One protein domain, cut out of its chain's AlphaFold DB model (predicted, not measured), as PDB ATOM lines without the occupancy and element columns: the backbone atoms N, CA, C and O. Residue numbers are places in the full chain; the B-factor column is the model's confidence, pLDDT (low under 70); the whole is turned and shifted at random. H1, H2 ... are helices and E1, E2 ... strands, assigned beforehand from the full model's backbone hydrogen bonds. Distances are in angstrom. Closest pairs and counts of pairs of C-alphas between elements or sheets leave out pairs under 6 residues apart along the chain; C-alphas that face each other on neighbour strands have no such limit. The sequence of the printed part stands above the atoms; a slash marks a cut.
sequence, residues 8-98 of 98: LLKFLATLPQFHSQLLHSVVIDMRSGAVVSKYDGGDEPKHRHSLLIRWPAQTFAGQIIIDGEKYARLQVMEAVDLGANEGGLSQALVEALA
ATOM      1  N   LEU A   8      48.118 105.004  18.890       93.88
ATOM      2  CA  LEU A   8      48.939 106.151  18.487       93.88
ATOM      3  C   LEU A   8      49.279 107.102  19.641       93.88
ATOM      4  O   LEU A   8      50.377 107.633  19.658       93.88
ATOM      5  N   LEU A   9      48.402 107.304  20.630       93.75
ATOM      6  CA  LEU A   9      48.748 108.155  21.777       93.75
ATOM      7  C   LEU A   9      49.790 107.476  22.670       93.75
ATOM      8  O   LEU A   9      50.669 108.150  23.200       93.75
ATOM      9  N   LYS A  10      49.725 106.145  22.804       92.50
ATOM     10  CA  LYS A  10      50.753 105.366  23.507       92.50
ATOM     11  C   LYS A  10      52.092 105.432  22.784       92.50
ATOM     12  O   LYS A  10      53.104 105.619  23.440       92.50
ATOM     13  N   PHE A  11      52.079 105.312  21.460       95.06
ATOM     14  CA  PHE A  11      53.270 105.470  20.636       95.06
ATOM     15  C   PHE A  11      53.856 106.879  20.765       95.06
ATOM     16  O   PHE A  11      55.022 107.026  21.095       95.06
ATOM     17  N   LEU A  12      53.047 107.927  20.590       95.62
ATOM     18  CA  LEU A  12      53.524 109.305  20.721       95.62
ATOM     19  C   LEU A  12      54.129 109.568  22.106       95.62
ATOM     20  O   LEU A  12      55.131 110.260  22.203       95.62
ATOM     21  N   ALA A  13      53.578 108.969  23.165       94.31
ATOM     22  CA  ALA A  13      54.114 109.070  24.521       94.31
ATOM     23  C   ALA A  13      55.514 108.450  24.712       94.31
ATOM     24  O   ALA A  13      56.134 108.719  25.739       94.31
ATOM     25  N   THR A  14      56.007 107.619  23.784       94.44
ATOM     26  CA  THR A  14      57.376 107.074  23.840       94.44
ATOM     27  C   THR A  14      58.405 107.975  23.161       94.44
ATOM     28  O   THR A  14      59.606 107.764  23.334       94.44
ATOM     29  N   LEU A  15      57.955 108.971  22.395       96.69
ATOM     30  CA  LEU A  15      58.833 109.875  21.666       96.69
ATOM     31  C   LEU A  15      59.379 110.978  22.593       96.69
ATOM     32  O   LEU A  15      58.645 111.487  23.444       96.69
ATOM     33  N   PRO A  16      60.647 111.396  22.422       96.25
ATOM     34  CA  PRO A  16      61.337 112.295  23.352       96.25
ATOM     35  C   PRO A  16      60.702 113.687  23.470       96.25
ATOM     36  O   PRO A  16      60.827 114.334  24.509       96.25
ATOM     37  N   GLN A  17      60.013 114.159  22.429       96.69
ATOM     38  CA  GLN A  17      59.355 115.464  22.420       96.69
ATOM     39  C   GLN A  17      57.979 115.478  23.103       96.69
ATOM     40  O   GLN A  17      57.389 116.551  23.231       96.69
ATOM     41  N   PHE A  18      57.451 114.332  23.545       96.25
ATOM     42  CA  PHE A  18      56.127 114.258  24.161       96.25
ATOM     43  C   PHE A  18      56.183 114.009  25.662       96.25
ATOM     44  O   PHE A  18      56.901 113.150  26.166       96.25
ATOM     45  N   HIS A  19      55.320 114.716  26.386       93.88
ATOM     46  CA  HIS A  19      54.983 114.400  27.762       93.88
ATOM     47  C   HIS A  19      53.626 113.699  27.819       93.88
ATOM     48  O   HIS A  19      52.623 114.197  27.299       93.88
ATOM     49  N   SER A  20      53.579 112.539  28.470       85.94
ATOM     50  CA  SER A  20      52.341 111.780  28.613       85.94
ATOM     51  C   SER A  20      51.526 112.267  29.812       85.94
ATOM     52  O   SER A  20      52.012 112.310  30.940       85.94
ATOM     53  N   GLN A  21      50.254 112.589  29.582       80.50
ATOM     54  CA  GLN A  21      49.262 112.722  30.646       80.50
ATOM     55  C   GLN A  21      48.227 111.614  30.479       80.50
ATOM     56  O   GLN A  21      47.065 111.850  30.145       80.50
ATOM     57  N   LEU A  22      48.669 110.374  30.701       62.81
ATOM     58  CA  LEU A  22      47.868 109.168  30.460       62.81
ATOM     59  C   LEU A  22      46.550 109.154  31.251       62.81
ATOM     60  O   LEU A  22      45.552 108.647  30.744       62.81
ATOM     61  N   LEU A  23      46.505 109.783  32.435       64.94
ATOM     62  CA  LEU A  23      45.270 109.953  33.218       64.94
ATOM     63  C   LEU A  23      44.181 110.722  32.455       64.94
ATOM     64  O   LEU A  23      42.998 110.442  32.625       64.94
ATOM     65  N   HIS A  24      44.577 111.645  31.577       67.50
ATOM     66  CA  HIS A  24      43.673 112.427  30.734       67.50
ATOM     67  C   HIS A  24      43.582 111.887  29.304       67.50
ATOM     68  O   HIS A  24      42.876 112.459  28.483       67.50
ATOM     69  N   SER A  25      44.266 110.776  29.001       83.44
ATOM     70  CA  SER A  25      44.343 110.196  27.655       83.44
ATOM     71  C   SER A  25      44.797 111.196  26.587       83.44
ATOM     72  O   SER A  25      44.251 111.241  25.483       83.44
ATOM     73  N   VAL A  26      45.795 112.006  26.936       90.69
ATOM     74  CA  VAL A  26      46.421 112.970  26.032       90.69
ATOM     75  C   VAL A  26      47.938 112.871  26.107       90.69
ATOM     76  O   VAL A  26      48.508 112.431  27.112       90.69
ATOM     77  N   VAL A  27      48.587 113.338  25.049       94.50
ATOM     78  CA  VAL A  27      50.021 113.639  25.044       94.50
ATOM     79  C   VAL A  27      50.219 115.112  24.720       94.50
ATOM     80  O   VAL A  27      49.414 115.709  24.006       94.50
ATOM     81  N   ILE A  28      51.268 115.707  25.274       95.00
ATOM     82  CA  ILE A  28      51.604 117.118  25.081       95.00
ATOM     83  C   ILE A  28      52.928 117.179  24.327       95.00
ATOM     84  O   ILE A  28      53.921 116.654  24.824       95.00
ATOM     85  N   ASP A  29      52.947 117.803  23.150       95.25
ATOM     86  CA  ASP A  29      54.195 118.125  22.451       95.25
ATOM     87  C   ASP A  29      54.887 119.268  23.204       95.25
ATOM     88  O   ASP A  29      54.390 120.395  23.255       95.25
ATOM     89  N   MET A  30      56.039 118.978  23.801       94.94
ATOM     90  CA  MET A  30      56.779 119.911  24.651       94.94
ATOM     91  C   MET A  30      57.446 121.047  23.869       94.94
ATOM     92  O   MET A  30      57.878 122.025  24.477       94.94
ATOM     93  N   ARG A  31      57.512 120.958  22.535       93.12
ATOM     94  CA  ARG A  31      58.087 122.004  21.674       93.12
ATOM     95  C   ARG A  31      57.070 123.089  21.341       93.12
ATOM     96  O   ARG A  31      57.425 124.257  21.239       93.12
ATOM     97  N   SER A  32      55.807 122.699  21.160       91.62
ATOM     98  CA  SER A  32      54.726 123.600  20.728       91.62
ATOM     99  C   SER A  32      53.670 123.867  21.805       91.62
ATOM    100  O   SER A  32      52.847 124.770  21.655       91.62
ATOM    101  N   GLY A  33      53.658 123.073  22.879       92.69
ATOM    102  CA  GLY A  33      52.584 123.052  23.869       92.69
ATOM    103  C   GLY A  33      51.279 122.448  23.339       92.69
ATOM    104  O   GLY A  33      50.249 122.548  24.008       92.69
ATOM    105  N   ALA A  34      51.291 121.854  22.141       93.88
ATOM    106  CA  ALA A  34      50.105 121.262  21.544       93.88
ATOM    107  C   ALA A  34      49.675 120.010  22.316       93.88
ATOM    108  O   ALA A  34      50.481 119.136  22.630       93.88
ATOM    109  N   VAL A  35      48.381 119.914  22.596       94.06
ATOM    110  CA  VAL A  35      47.753 118.750  23.216       94.06
ATOM    111  C   VAL A  35      47.164 117.883  22.115       94.06
ATOM    112  O   VAL A  35      46.356 118.363  21.318       94.06
ATOM    113  N   VAL A  36      47.544 116.610  22.101       94.75
ATOM    114  CA  VAL A  36      47.035 115.599  21.176       94.75
ATOM    115  C   VAL A  36      46.151 114.623  21.941       94.75
ATOM    116  O   VAL A  36      46.559 114.075  22.969       94.75
ATOM    117  N   SER A  37      44.945 114.390  21.439       93.19
ATOM    118  CA  SER A  37      43.971 113.471  22.029       93.19
ATOM    119  C   SER A  37      43.318 112.593  20.965       93.19
ATOM    120  O   SER A  37      43.480 112.803  19.763       93.19
ATOM    121  N   LYS A  38      42.561 111.587  21.407       91.12
ATOM    122  CA  LYS A  38      41.756 110.748  20.514       91.12
ATOM    123  C   LYS A  38      40.645 111.588  19.876       91.12
ATOM    124  O   LYS A  38      40.079 112.453  20.542       91.12
ATOM    125  N   TYR A  39      40.325 111.315  18.612       91.12
ATOM    126  CA  TYR A  39      39.078 111.765  18.001       91.12
ATOM    127  C   TYR A  39      37.969 110.730  18.249       91.12
ATOM    128  O   TYR A  39      38.113 109.569  17.871       91.12
ATOM    129  N   ASP A  40      36.868 111.138  18.883       82.50
ATOM    130  CA  ASP A  40      35.741 110.258  19.248       82.50
ATOM    131  C   ASP A  40      34.557 110.344  18.261       82.50
ATOM    132  O   ASP A  40      33.416 110.080  18.632       82.50
ATOM    133  N   GLY A  41      34.797 110.709  16.996       79.00
ATOM    134  CA  GLY A  41      33.750 110.937  15.985       79.00
ATOM    135  C   GLY A  41      33.006 109.700  15.465       79.00
ATOM    136  O   GLY A  41      32.582 109.704  14.313       79.00
ATOM    137  N   GLY A  42      32.848 108.659  16.285       76.81
ATOM    138  CA  GLY A  42      32.133 107.422  15.967       76.81
ATOM    139  C   GLY A  42      33.020 106.282  15.458       76.81
ATOM    140  O   GLY A  42      34.235 106.420  15.327       76.81
ATOM    141  N   ASP A  43      32.381 105.150  15.156       75.69
ATOM    142  CA  ASP A  43      33.041 103.884  14.791       75.69
ATOM    143  C   ASP A  43      33.294 103.738  13.279       75.69
ATOM    144  O   ASP A  43      33.528 102.640  12.770       75.69
ATOM    145  N   GLU A  44      33.234 104.838  12.523       80.50
ATOM    146  CA  GLU A  44      33.531 104.786  11.095       80.50
ATOM    147  C   GLU A  44      35.010 104.423  10.858       80.50
ATOM    148  O   GLU A  44      35.896 105.040  11.457       80.50
ATOM    149  N   PRO A  45      35.325 103.506   9.919       81.19
ATOM    150  CA  PRO A  45      36.702 103.074   9.665       81.19
ATOM    151  C   PRO A  45      37.683 104.220   9.382       81.19
ATOM    152  O   PRO A  45      38.839 104.164   9.796       81.19
ATOM    153  N   LYS A  46      37.215 105.300   8.738       81.94
ATOM    154  CA  LYS A  46      38.020 106.496   8.434       81.94
ATOM    155  C   LYS A  46      38.514 107.239   9.687       81.94
ATOM    156  O   LYS A  46      39.465 108.008   9.606       81.94
ATOM    157  N   HIS A  47      37.881 107.013  10.839       84.94
ATOM    158  CA  HIS A  47      38.214 107.653  12.111       84.94
ATOM    159  C   HIS A  47      39.138 106.815  12.997       84.94
ATOM    160  O   HIS A  47      39.652 107.341  13.981       84.94
ATOM    161  N   ARG A  48      39.432 105.561  12.615       84.94
ATOM    162  CA  ARG A  48      40.249 104.614  13.401       84.94
ATOM    163  C   ARG A  48      41.597 105.185  13.848       84.94
ATOM    164  O   ARG A  48      42.037 104.897  14.956       84.94
ATOM    165  N   HIS A  49      42.237 105.986  12.998       89.38
ATOM    166  CA  HIS A  49      43.532 106.614  13.276       89.38
ATOM    167  C   HIS A  49      43.451 108.144  13.290       89.38
ATOM    168  O   HIS A  49      44.467 108.815  13.147       89.38
ATOM    169  N   SER A  50      42.256 108.723  13.423       93.88
ATOM    170  CA  SER A  50      42.111 110.176  13.529       93.88
ATOM    171  C   SER A  50      42.475 110.654  14.935       93.88
ATOM    172  O   SER A  50      42.053 110.075  15.937       93.88
ATOM    173  N   LEU A  51      43.234 111.744  15.013       94.69
ATOM    174  CA  LEU A  51      43.578 112.410  16.269       94.69
ATOM    175  C   LEU A  51      43.022 113.834  16.274       94.69
ATOM    176  O   LEU A  51      42.730 114.407  15.226       94.69
ATOM    177  N   LEU A  52      42.888 114.405  17.465       94.81
ATOM    178  CA  LEU A  52      42.588 115.817  17.666       94.81
ATOM    179  C   LEU A  52      43.838 116.531  18.167       94.81
ATOM    180  O   LEU A  52      44.509 116.034  19.071       94.81
ATOM    181  N   ILE A  53      44.109 117.711  17.616       95.25
ATOM    182  CA  ILE A  53      45.150 118.616  18.105       95.25
ATOM    183  C   ILE A  53      44.526 119.923  18.580       95.25
ATOM    184  O   ILE A  53      43.608 120.467  17.956       95.25
ATOM    185  N   ARG A  54      45.063 120.433  19.689       94.31
ATOM    186  CA  ARG A  54      44.732 121.742  20.244       94.31
ATOM    187  C   ARG A  54      45.979 122.469  20.727       94.31
ATOM    188  O   ARG A  54      46.766 121.894  21.474       94.31
ATOM    189  N   TRP A  55      46.104 123.748  20.407       93.00
ATOM    190  CA  TRP A  55      47.151 124.617  20.946       93.00
ATOM    191  C   TRP A  55      46.734 125.297  22.259       93.00
ATOM    192  O   TRP A  55      45.541 125.376  22.575       93.00
ATOM    193  N   PRO A  56      47.697 125.812  23.043       87.75
ATOM    194  CA  PRO A  56      47.395 126.633  24.210       87.75
ATOM    195  C   PRO A  56      46.449 127.794  23.865       87.75
ATOM    196  O   PRO A  56      46.513 128.356  22.776       87.75
ATOM    197  N   ALA A  57      45.558 128.138  24.799       86.06
ATOM    198  CA  ALA A  57      44.515 129.166  24.651       86.06
ATOM    199  C   ALA A  57      43.456 128.921  23.552       86.06
ATOM    200  O   ALA A  57      42.519 129.710  23.422       86.06
ATOM    201  N   GLN A  58      43.535 127.821  22.802       88.62
ATOM    202  CA  GLN A  58      42.528 127.485  21.805       88.62
ATOM    203  C   GLN A  58      41.265 126.926  22.470       88.62
ATOM    204  O   GLN A  58      41.321 126.082  23.370       88.62
ATOM    205  N   THR A  59      40.100 127.383  22.015       84.25
ATOM    206  CA  THR A  59      38.810 126.864  22.486       84.25
ATOM    207  C   THR A  59      38.584 125.438  21.976       84.25
ATOM    208  O   THR A  59      39.189 125.009  20.993       84.25
ATOM    209  N   PHE A  60      37.682 124.686  22.616       74.94
ATOM    210  CA  PHE A  60      37.324 123.339  22.149       74.94
ATOM    211  C   PHE A  60      36.779 123.330  20.711       74.94
ATOM    212  O   PHE A  60      37.055 122.400  19.966       74.94
ATOM    213  N   ALA A  61      36.085 124.393  20.293       79.56
ATOM    214  CA  ALA A  61      35.596 124.544  18.922       79.56
ATOM    215  C   ALA A  61      36.717 124.757  17.886       79.56
ATOM    216  O   ALA A  61      36.478 124.598  16.694       79.56
ATOM    217  N   GLY A  62      37.927 125.126  18.321       81.81
ATOM    218  CA  GLY A  62      39.073 125.323  17.436       81.81
ATOM    219  C   GLY A  62      39.877 124.053  17.158       81.81
ATOM    220  O   GLY A  62      40.807 124.109  16.361       81.81
ATOM    221  N   GLN A  63      39.572 122.930  17.812       89.31
ATOM    222  CA  GLN A  63      40.350 121.702  17.648       89.31
ATOM    223  C   GLN A  63      40.369 121.231  16.194       89.31
ATOM    224  O   GLN A  63      39.362 121.292  15.488       89.31
ATOM    225  N   ILE A  64      41.522 120.728  15.761       93.50
ATOM    226  CA  ILE A  64      41.714 120.247  14.394       93.50
ATOM    227  C   ILE A  64      41.766 118.724  14.416       93.50
ATOM    228  O   ILE A  64      42.534 118.139  15.180       93.50
ATOM    229  N   ILE A  65      40.957 118.093  13.563       94.12
ATOM    230  CA  ILE A  65      41.043 116.659  13.288       94.12
ATOM    231  C   ILE A  65      42.169 116.443  12.285       94.12
ATOM    232  O   ILE A  65      42.206 117.084  11.233       94.12
ATOM    233  N   ILE A  66      43.072 115.528  12.605       95.06
ATOM    234  CA  ILE A  66      44.227 115.200  11.778       95.06
ATOM    235  C   ILE A  66      44.296 113.702  11.489       95.06
ATOM    236  O   ILE A  66      43.816 112.864  12.255       95.06
ATOM    237  N   ASP A  67      44.952 113.379  10.379       95.06
ATOM    238  CA  ASP A  67      45.389 112.027  10.046       95.06
ATOM    239  C   ASP A  67      46.525 111.623  11.000       95.06
ATOM    240  O   ASP A  67      47.629 112.177  10.947       95.06
ATOM    241  N   GLY A  68      46.236 110.701  11.917       95.50
ATOM    242  CA  GLY A  68      47.172 110.302  12.960       95.50
ATOM    243  C   GLY A  68      48.363 109.505  12.440       95.50
ATOM    244  O   GLY A  68      49.431 109.610  13.036       95.50
ATOM    245  N   GLU A  69      48.231 108.771  11.330       95.75
ATOM    246  CA  GLU A  69      49.374 108.085  10.716       95.75
ATOM    247  C   GLU A  69      50.365 109.111  10.167       95.75
ATOM    248  O   GLU A  69      51.548 109.078  10.513       95.75
ATOM    249  N   LYS A  70      49.888 110.058   9.348       96.31
ATOM    250  CA  LYS A  70      50.751 111.107   8.782       96.31
ATOM    251  C   LYS A  70      51.403 111.936   9.875       96.31
ATOM    252  O   LYS A  70      52.599 112.210   9.806       96.31
ATOM    253  N   TYR A  71      50.633 112.298  10.899       96.94
ATOM    254  CA  TYR A  71      51.160 113.016  12.049       96.94
ATOM    255  C   TYR A  71      52.241 112.215  12.776       96.94
ATOM    256  O   TYR A  71      53.325 112.739  13.007       96.94
ATOM    257  N   ALA A  72      51.996 110.941  13.087       97.06
ATOM    258  CA  ALA A  72      52.971 110.106  13.778       97.06
ATOM    259  C   ALA A  72      54.259 109.914  12.963       97.06
ATOM    260  O   ALA A  72      55.341 109.986  13.538       97.06
ATOM    261  N   ARG A  73      54.171 109.761  11.634       97.62
ATOM    262  CA  ARG A  73      55.351 109.713  10.748       97.62
ATOM    263  C   ARG A  73      56.181 110.996  10.825       97.62
ATOM    264  O   ARG A  73      57.399 110.912  10.937       97.62
ATOM    265  N   LEU A  74      55.540 112.167  10.840       97.19
ATOM    266  CA  LEU A  74      56.244 113.439  11.050       97.19
ATOM    267  C   LEU A  74      56.910 113.490  12.431       97.19
ATOM    268  O   LEU A  74      58.056 113.903  12.545       97.19
ATOM    269  N   GLN A  75      56.236 113.010  13.480       97.44
ATOM    270  CA  GLN A  75      56.819 112.973  14.824       97.44
ATOM    271  C   GLN A  75      57.992 111.992  14.957       97.44
ATOM    272  O   GLN A  75      58.875 112.226  15.780       97.44
ATOM    273  N   VAL A  76      58.043 110.930  14.144       98.00
ATOM    274  CA  VAL A  76      59.231 110.069  14.039       98.00
ATOM    275  C   VAL A  76      60.409 110.851  13.475       98.00
ATOM    276  O   VAL A  76      61.482 110.789  14.064       98.00
ATOM    277  N   MET A  77      60.213 111.612  12.394       97.38
ATOM    278  CA  MET A  77      61.281 112.435  11.805       97.38
ATOM    279  C   MET A  77      61.853 113.413  12.839       97.38
ATOM    280  O   MET A  77      63.058 113.459  13.053       97.38
ATOM    281  N   GLU A  78      60.977 114.098  13.573       97.12
ATOM    282  CA  GLU A  78      61.376 115.017  14.646       97.12
ATOM    283  C   GLU A  78      62.107 114.303  15.796       97.12
ATOM    284  O   GLU A  78      63.063 114.826  16.360       97.12
ATOM    285  N   ALA A  79      61.685 113.090  16.160       97.25
ATOM    286  CA  ALA A  79      62.364 112.306  17.189       97.25
ATOM    287  C   ALA A  79      63.764 111.852  16.738       97.25
ATOM    288  O   ALA A  79      64.685 111.799  17.556       97.25
ATOM    289  N   VAL A  80      63.935 111.540  15.451       97.62
ATOM    290  CA  VAL A  80      65.236 111.202  14.853       97.62
ATOM    291  C   VAL A  80      66.169 112.408  14.871       97.62
ATOM    292  O   VAL A  80      67.326 112.260  15.266       97.62
ATOM    293  N   ASP A  81      65.664 113.605  14.569       96.62
ATOM    294  CA  ASP A  81      66.431 114.853  14.684       96.62
ATOM    295  C   ASP A  81      66.875 115.136  16.133       96.62
ATOM    296  O   ASP A  81      67.908 115.764  16.371       96.62
ATOM    297  N   LEU A  82      66.141 114.608  17.121       94.94
ATOM    298  CA  LEU A  82      66.502 114.628  18.545       94.94
ATOM    299  C   LEU A  82      67.427 113.467  18.972       94.94
ATOM    300  O   LEU A  82      67.747 113.343  20.155       94.94
ATOM    301  N   GLY A  83      67.871 112.624  18.036       95.88
ATOM    302  CA  GLY A  83      68.825 111.535  18.264       95.88
ATOM    303  C   GLY A  83      68.207 110.159  18.532       95.88
ATOM    304  O   GLY A  83      68.922 109.247  18.952       95.88
ATOM    305  N   ALA A  84      66.901 109.974  18.316       96.25
ATOM    306  CA  ALA A  84      66.260 108.667  18.454       96.25
ATOM    307  C   ALA A  84      66.580 107.719  17.278       96.25
ATOM    308  O   ALA A  84      66.913 108.138  16.172       96.25
ATOM    309  N   ASN A  85      66.449 106.408  17.506       96.19
ATOM    310  CA  ASN A  85      66.687 105.394  16.477       96.19
ATOM    311  C   ASN A  85      65.492 105.269  15.511       96.19
ATOM    312  O   ASN A  85      64.438 104.759  15.894       96.19
ATOM    313  N   GLU A  86      65.674 105.661  14.248       95.44
ATOM    314  CA  GLU A  86      64.615 105.650  13.225       95.44
ATOM    315  C   GLU A  86      63.995 104.263  12.993       95.44
ATOM    316  O   GLU A  86      62.771 104.134  12.918       95.44
ATOM    317  N   GLY A  87      64.825 103.219  12.896       94.56
ATOM    318  CA  GLY A  87      64.363 101.861  12.607       94.56
ATOM    319  C   GLY A  87      63.433 101.319  13.695       94.56
ATOM    320  O   GLY A  87      62.355 100.806  13.394       94.56
ATOM    321  N   GLY A  88      63.810 101.500  14.963       95.38
ATOM    322  CA  GLY A  88      62.993 101.106  16.111       95.38
ATOM    323  C   GLY A  88      61.681 101.887  16.195       95.38
ATOM    324  O   GLY A  88      60.630 101.299  16.446       95.38
ATOM    325  N   LEU A  89      61.718 103.195  15.926       96.56
ATOM    326  CA  LEU A  89      60.516 104.033  15.930       96.56
ATOM    327  C   LEU A  89      59.555 103.694  14.786       96.56
ATOM    328  O   LEU A  89      58.345 103.640  14.998       96.56
ATOM    329  N   SER A  90      60.081 103.420  13.592       95.75
ATOM    330  CA  SER A  90      59.272 103.032  12.431       95.75
ATOM    331  C   SER A  90      58.548 101.707  12.667       95.75
ATOM    332  O   SER A  90      57.363 101.593  12.357       95.75
ATOM    333  N   GLN A  91      59.231 100.729  13.270       96.50
ATOM    334  CA  GLN A  91      58.632  99.446  13.636       96.50
ATOM    335  C   GLN A  91      57.533  99.612  14.696       96.50
ATOM    336  O   GLN A  91      56.421  99.117  14.516       96.50
ATOM    337  N   ALA A  92      57.803 100.374  15.759       96.81
ATOM    338  CA  ALA A  92      56.815 100.645  16.803       96.81
ATOM    339  C   ALA A  92      55.581 101.398  16.267       96.81
ATOM    340  O   ALA A  92      54.462 101.167  16.730       96.81
ATOM    341  N   LEU A  93      55.758 102.270  15.267       97.06
ATOM    342  CA  LEU A  93      54.642 102.939  14.600       97.06
ATOM    343  C   LEU A  93      53.778 101.953  13.802       97.06
ATOM    344  O   LEU A  93      52.554 102.027  13.877       97.06
ATOM    345  N   VAL A  94      54.388 101.019  13.066       96.62
ATOM    346  CA  VAL A  94      53.646  99.971  12.342       96.62
ATOM    347  C   VAL A  94      52.806  99.137  13.312       96.62
ATOM    348  O   VAL A  94      51.632  98.894  13.047       96.62
ATOM    349  N   GLU A  95      53.365  98.767  14.464       95.44
ATOM    350  CA  GLU A  95      52.643  98.031  15.511       95.44
ATOM    351  C   GLU A  95      51.479  98.836  16.101       95.44
ATOM    352  O   GLU A  95      50.416  98.282  16.373       95.44
ATOM    353  N   ALA A  96      51.641 100.151  16.257       93.44
ATOM    354  CA  ALA A  96      50.572 101.031  16.724       93.44
ATOM    355  C   ALA A  96      49.454 101.250  15.684       93.44
ATOM    356  O   ALA A  96      48.361 101.688  16.048       93.44
ATOM    357  N   LEU A  97      49.714 100.988  14.402       92.44
ATOM    358  CA  LEU A  97      48.739 101.124  13.314       92.44
ATOM    359  C   LEU A  97      48.000  99.814  12.988       92.44
ATOM    360  O   LEU A  97      47.002  99.865  12.269       92.44
ATOM    361  N   ALA A  98      48.462  98.675  13.514       87.88
ATOM    362  CA  ALA A  98      47.844  97.357  13.324       87.88
ATOM    363  C   ALA A  98      46.416  97.266  13.904       87.88
ATOM    364  O   ALA A  98      45.569  96.577  13.284       87.88
TER     365      ALA A  98
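This is residues 8 to 98 of the 98 residues of an uncharacterized protein of Pseudomonas putida CSV86 (UniProt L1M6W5). A strongly twisted sheet of five short strands, E1 to E5, has one face covered by the short helix H1 and part of H2, while H3 folds back along H2 away from the sheet. H1 sits in the middle, between the sheet and the helical hairpin H2 and H3. The 91 printed residues run H1 E1 E2 E3 E4 E5 H2 H3; the sheet's order is E1 E2 E3 E4 E5, antiparallel throughout, and the class is mixed, helices and strands. The whole is compact, with a radius of gyration of the C-alphas of 12.9 A and spans of 36 by 31 by 22 A.

H1, residues 8 to 12, is on the sheet at a height of 7.4 A. E1, residues 18 to 21, E2, 26 to 29, E3, 35 to 38, E4, 50 to 54, and E5, 64 to 67, form a meander, each strand the antiparallel neighbour of the one before; each such pair is a hairpin. N 19 and O 28 are 2.9 A apart, N 36 and O 27 2.8 A, N 35 and O 54 2.8 A, and N 53 and O 64 2.9 A. H2, residues 68 to 81, is on the same face as H1, at a height of 10.5 A. H3, residues 86 to 97, is not on the sheet; it touches H2 at a shallow tilt of 17 degrees, opposite ways, with closest C-alphas Val 80 and Glu 86 at 5.8 A. H1 touches H2, with closest C-alphas Leu 12 and Ala 72 at 7.0 A. Residues 92 to 97 of H3 touch H1, with closest C-alphas Ala 96 and Leu 8 at 5.7 A. In H1, H2 and H3 every O i to N i+4 pair is within hydrogen-bond range.

H1 begins at C-alpha 8, (48.939, 106.151, 18.487). E4 is 13.6 A long, H2 19.9 A and H3 16.5 A, ending at C-alpha 97, (48.739, 101.124, 13.314).

The C-alphas of Ala 61 and Gly 87, the two farthest apart, are 37.2 A from each other. The printed part has no cut. The link E3 to E4 is long, with 11 residues. Residues 22 to 24 have pLDDT under 70.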